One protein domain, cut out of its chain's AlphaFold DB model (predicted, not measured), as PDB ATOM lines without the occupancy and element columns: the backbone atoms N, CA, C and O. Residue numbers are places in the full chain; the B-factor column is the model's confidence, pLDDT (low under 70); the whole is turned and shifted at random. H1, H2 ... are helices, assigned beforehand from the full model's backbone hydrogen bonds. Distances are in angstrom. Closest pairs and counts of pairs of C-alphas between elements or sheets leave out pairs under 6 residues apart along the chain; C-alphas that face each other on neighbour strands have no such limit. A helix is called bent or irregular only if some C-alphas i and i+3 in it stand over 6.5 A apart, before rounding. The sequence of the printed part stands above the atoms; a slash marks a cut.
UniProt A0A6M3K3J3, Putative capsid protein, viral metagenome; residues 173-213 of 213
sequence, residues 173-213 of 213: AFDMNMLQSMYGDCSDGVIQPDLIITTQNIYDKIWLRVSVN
ATOM      1  N   ALA A 173     171.534 218.974 155.013       73.06
ATOM      2  CA  ALA A 173     172.011 219.741 153.875       73.06
ATOM      3  C   ALA A 173     172.868 218.822 152.999       73.06
ATOM      4  O   ALA A 173     173.833 218.241 153.476       73.06
ATOM      5  N   PHE A 174     172.515 218.715 151.719       72.50
ATOM      6  CA  PHE A 174     173.277 217.956 150.727       72.50
ATOM      7  C   PHE A 174     174.756 218.344 150.794       72.50
ATOM      8  O   PHE A 174     175.019 219.530 150.667       72.50
ATOM      9  N   ASP A 175     175.697 217.427 150.996       78.12
ATOM     10  CA  ASP A 175     177.129 217.748 151.109       78.12
ATOM     11  C   ASP A 175     177.951 217.074 149.996       78.12
ATOM     12  O   ASP A 175     177.569 216.020 149.486       78.12
ATOM     13  N   MET A 176     179.086 217.667 149.611       77.81
ATOM     14  CA  MET A 176     179.961 217.110 148.569       77.81
ATOM     15  C   MET A 176     180.555 215.758 148.994       77.81
ATOM     16  O   MET A 176     180.735 214.872 148.161       77.81
ATOM     17  N   ASN A 177     180.777 215.555 150.295       82.25
ATOM     18  CA  ASN A 177     181.231 214.272 150.828       82.25
ATOM     19  C   ASN A 177     180.192 213.152 150.612       82.25
ATOM     20  O   ASN A 177     180.545 212.020 150.282       82.25
ATOM     21  N   MET A 178     178.895 213.475 150.688       83.38
ATOM     22  CA  MET A 178     177.834 212.499 150.409       83.38
ATOM     23  C   MET A 178     177.871 212.025 148.950       83.38
ATOM     24  O   MET A 178     177.644 210.844 148.693       83.38
ATOM     25  N   LEU A 179     178.183 212.921 148.005       80.94
ATOM     26  CA  LEU A 179     178.351 212.558 146.595       80.94
ATOM     27  C   LEU A 179     179.577 211.678 146.368       80.94
ATOM     28  O   LEU A 179     179.478 210.688 145.652       80.94
ATOM     29  N   GLN A 180     180.715 212.024 146.971       83.31
ATOM     30  CA  GLN A 180     181.947 211.244 146.831       83.31
ATOM     31  C   GLN A 180     181.798 209.842 147.425       83.31
ATOM     32  O   GLN A 180     182.192 208.869 146.791       83.31
ATOM     33  N   SER A 181     181.169 209.738 148.597       86.19
ATOM     34  CA  SER A 181     180.902 208.448 149.241       86.19
ATOM     35  C   SER A 181     179.982 207.579 148.380       86.19
ATOM     36  O   SER A 181     180.321 206.442 148.084       86.19
ATOM     37  N   MET A 182     178.875 208.142 147.878       86.31
ATOM     38  CA  MET A 182     177.950 207.412 147.001       86.31
ATOM     39  C   MET A 182     178.595 207.012 145.665       86.31
ATOM     40  O   MET A 182     178.299 205.953 145.122       86.31
ATOM     41  N   TYR A 183     179.477 207.851 145.119       85.25
ATOM     42  CA  TYR A 183     180.233 207.505 143.917       85.25
ATOM     43  C   TYR A 183     181.187 206.332 144.175       85.25
ATOM     44  O   TYR A 183     181.267 205.433 143.343       85.25
ATOM     45  N   GLY A 184     181.853 206.322 145.336       85.38
ATOM     46  CA  GLY A 184     182.702 205.221 145.787       85.38
ATOM     47  C   GLY A 184     181.928 203.916 145.962       85.38
ATOM     48  O   GLY A 184     182.338 202.893 145.425       85.38
ATOM     49  N   ASP A 185     180.774 203.972 146.626       85.94
ATOM     50  CA  ASP A 185     179.904 202.814 146.865       85.94
ATOM     51  C   ASP A 185     179.374 202.179 145.566       85.94
ATOM     52  O   ASP A 185     179.147 200.972 145.507       85.94
ATOM     53  N   CYS A 186     179.175 202.987 144.520       84.50
ATOM     54  CA  CYS A 186     178.745 202.535 143.195       84.50
ATOM     55  C   CYS A 186     179.915 202.202 142.252       84.50
ATOM     56  O   CYS A 186     179.678 201.875 141.085       84.50
ATOM     57  N   SER A 187     181.161 202.334 142.710       83.88
ATOM     58  CA  SER A 187     182.353 202.015 141.929       83.88
ATOM     59  C   SER A 187     182.967 200.704 142.405       83.88
ATOM     60  O   SER A 187     183.245 200.537 143.589       83.88
ATOM     61  N   ASP A 188     183.214 199.789 141.471       79.44
ATOM     62  CA  ASP A 188     183.934 198.546 141.740       79.44
ATOM     63  C   ASP A 188     185.126 198.435 140.785       79.44
ATOM     64  O   ASP A 188     185.007 198.043 139.617       79.44
ATOM     65  N   GLY A 189     186.286 198.883 141.271       77.31
ATOM     66  CA  GLY A 189     187.545 198.890 140.532       77.31
ATOM     67  C   GLY A 189     187.455 199.625 139.189       77.31
ATOM     68  O   GLY A 189     187.505 200.853 139.129       77.31
ATOM     69  N   VAL A 190     187.374 198.853 138.101       75.19
ATOM     70  CA  VAL A 190     187.323 199.351 136.711       75.19
ATOM     71  C   VAL A 190     185.923 199.843 136.327       75.19
ATOM     72  O   VAL A 190     185.782 200.643 135.402       75.19
ATOM     73  N   ILE A 191     184.881 199.382 137.022       78.62
ATOM     74  CA  ILE A 191     183.499 199.771 136.747       78.62
ATOM     75  C   ILE A 191     183.178 201.009 137.578       78.62
ATOM     76  O   ILE A 191     183.177 200.975 138.805       78.62
ATOM     77  N   GLN A 192     182.901 202.110 136.887       81.25
ATOM     78  CA  GLN A 192     182.579 203.394 137.498       81.25
ATOM     79  C   GLN A 192     181.273 203.948 136.914       81.25
ATOM     80  O   GLN A 192     180.974 203.692 135.742       81.25
ATOM     81  N   PRO A 193     180.497 204.728 137.691       83.25
ATOM     82  CA  PRO A 193     179.307 205.398 137.178       83.25
ATOM     83  C   PRO A 193     179.655 206.372 136.047       83.25
ATOM     84  O   PRO A 193     180.550 207.206 136.194       83.25
ATOM     85  N   ASP A 194     178.912 206.305 134.940       83.38
ATOM     86  CA  ASP A 194     179.141 207.136 133.750       83.38
ATOM     87  C   ASP A 194     178.091 208.238 133.536       83.38
ATOM     88  O   ASP A 194     178.255 209.092 132.664       83.38
ATOM     89  N   LEU A 195     177.018 208.246 134.332       82.38
ATOM     90  CA  LEU A 195     176.003 209.293 134.328       82.38
ATOM     91  C   LEU A 195     175.435 209.518 135.732       82.38
ATOM     92  O   LEU A 195     174.958 208.593 136.384       82.38
ATOM     93  N   ILE A 196     175.421 210.782 136.158       85.00
ATOM     94  CA  ILE A 196     174.715 211.246 137.354       85.00
ATOM     95  C   ILE A 196     173.586 212.161 136.894       85.00
ATOM     96  O   ILE A 196     173.812 213.125 136.164       85.00
ATOM     97  N   ILE A 197     172.362 211.864 137.326       83.31
ATOM     98  CA  ILE A 197     171.166 212.628 136.965       83.31
ATOM     99  C   ILE A 197     170.589 213.218 138.232       83.31
ATOM    100  O   ILE A 197     170.454 212.534 139.246       83.31
ATOM    101  N   THR A 198     170.219 214.488 138.167       82.94
ATOM    102  CA  THR A 198     169.614 215.168 139.298       82.94
ATOM    103  C   THR A 198     168.607 216.215 138.846       82.94
ATOM    104  O   THR A 198     168.561 216.589 137.675       82.94
ATOM    105  N   THR A 199     167.766 216.670 139.772       84.56
ATOM    106  CA  THR A 199     166.842 217.781 139.509       84.56
ATOM    107  C   THR A 199     167.596 219.107 139.533       84.56
ATOM    108  O   THR A 199     168.613 219.228 140.221       84.56
ATOM    109  N   GLN A 200     167.067 220.129 138.852       82.50
ATOM    110  CA  GLN A 200     167.675 221.467 138.826       82.50
ATOM    111  C   GLN A 200     167.984 221.989 140.240       82.50
ATOM    112  O   GLN A 200     169.081 222.461 140.502       82.50
ATOM    113  N   ASN A 201     167.072 221.777 141.194       82.62
ATOM    114  CA  ASN A 201     167.237 222.215 142.583       82.62
ATOM    115  C   ASN A 201     168.468 221.619 143.285       82.62
ATOM    116  O   ASN A 201     169.042 222.250 144.171       82.62
ATOM    117  N   ILE A 202     168.839 220.378 142.964       81.88
ATOM    118  CA  ILE A 202     170.027 219.737 143.540       81.88
ATOM    119  C   ILE A 202     171.271 220.138 142.750       81.88
ATOM    120  O   ILE A 202     172.314 220.362 143.359       81.88
ATOM    121  N   TYR A 203     171.157 220.294 141.430       83.50
ATOM    122  CA  TYR A 203     172.241 220.822 140.606       83.50
ATOM    123  C   TYR A 203     172.683 222.213 141.078       83.50
ATOM    124  O   TYR A 203     173.869 222.427 141.313       83.50
ATOM    125  N   ASP A 204     171.741 223.120 141.339       84.00
ATOM    126  CA  ASP A 204     172.046 224.466 141.836       84.00
ATOM    127  C   ASP A 204     172.770 224.420 143.192       84.00
ATOM    128  O   ASP A 204     173.700 225.188 143.437       84.00
ATOM    129  N   LYS A 205     172.408 223.469 144.068       80.94
ATOM    130  CA  LYS A 205     173.101 223.244 145.351       80.94
ATOM    131  C   LYS A 205     174.517 222.698 145.180       80.94
ATOM    132  O   LYS A 205     175.382 223.025 145.994       80.94
ATOM    133  N   ILE A 206     174.750 221.856 144.172       80.25
ATOM    134  CA  ILE A 206     176.089 221.366 143.819       80.25
ATOM    135  C   ILE A 206     176.923 222.538 143.299       80.25
ATOM    136  O   ILE A 206     178.015 222.792 143.803       80.25
ATOM    137  N   TRP A 207     176.376 223.295 142.350       79.94
ATOM    138  CA  TRP A 207     177.052 224.417 141.711       79.94
ATOM    139  C   TRP A 207     177.424 225.530 142.697       79.94
ATOM    140  O   TRP A 207     178.556 226.022 142.696       79.94
ATOM    141  N   LEU A 208     176.506 225.889 143.598       80.00
ATOM    142  CA  LEU A 208     176.752 226.903 144.624       80.00
ATOM    143  C   LEU A 208     177.894 226.503 145.564       80.00
ATOM    144  O   LEU A 208     178.626 227.364 146.028       80.00
ATOM    145  N   ARG A 209     178.100 225.210 145.825       73.69
ATOM    146  CA  ARG A 209     179.222 224.766 146.665       73.69
ATOM    147  C   ARG A 209     180.554 224.679 145.938       73.69
ATOM    148  O   ARG A 209     181.583 224.830 146.582       73.69
ATOM    149  N   VAL A 210     180.549 224.453 144.626       73.31
ATOM    150  CA  VAL A 210     181.777 224.445 143.814       73.31
ATOM    151  C   VAL A 210     182.273 225.868 143.533       73.31
ATOM    152  O   VAL A 210     183.476 226.087 143.453       73.31
ATOM    153  N   SER A 211     181.363 226.835 143.405       71.94
ATOM    154  CA  SER A 211     181.684 228.227 143.052       71.94
ATOM    155  C   SER A 211     182.070 229.133 144.228       71.94
ATOM    156  O   SER A 211     182.488 230.262 143.996       71.94
ATOM    157  N   VAL A 212     181.940 228.664 145.474       61.12
ATOM    158  CA  VAL A 212     182.274 229.429 146.699       61.12
ATOM    159  C   VAL A 212     183.666 229.046 147.238       61.12
ATOM    160  O   VAL A 212     183.936 229.131 148.431       61.12
ATOM    161  N   ASN A 213     184.564 228.628 146.346       49.00
ATOM    162  CA  ASN A 213     185.988 228.444 146.631       49.00
ATOM    163  C   ASN A 213     186.783 229.606 146.026       49.00
ATOM    164  O   ASN A 213     187.776 230.033 146.653       49.00
TER     165      ASN A 213
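Overview. This is residues 173 to 213 of the 213 residues of the protein "Putative capsid protein" of viral metagenome (UniProt A0A6M3K3J3). Two short helices stand at a wide angle and are joined by a long link, which with them makes a loose, open loop of chain. H1 runs along the length of the model, the link folds back at its far end, and H2 lies across the end where H1 begins; residues 185 to 191 stick out at the far end. The printed part has 41 residues with two named helices, H1 then H2, and no named strand; the class is all helix. It is loose, with a radius of gyration of the C-alphas of 11.7 A, and elongated, spanning 32 by 20 by 17 A.

Arrangement. H1, residues 176 to 185, and H2, residues 200 to 210, are close but not clearly touching, with 2 pairs of C-alphas within 8 A. Their closest C-alphas, those of Met 176 and Ile 206, are 7.5 A apart. Their centres are 15.2 A apart. Their lines stand at 73 degrees, only just about perpendicular. In H1 every O i to N i+4 pair is within hydrogen-bond range; in H2 6 of 7 are.

Along the chain. H1 begins at C-alpha 176 (179.961, 217.110, 148.569) and measures 14.4 A from first to last C-alpha, ending at C-alpha 185 (179.904, 202.814, 146.865). H2, the longest helix by residues, measures 15.3 A and ends at C-alpha 210 (181.777, 224.445, 143.814). Neither helix is bent or irregular.

Size, cuts and confidence. The two C-alphas farthest apart are those of Val 190 and Val 212, at 32.1 A. The link from H1 to H2, residues 186 to 199, is long. The printed part has no cut and ends at Asn 213, the chain's last residue. The mean pLDDT of the printed part is 79.8, and residues 212 to 213 are under 70.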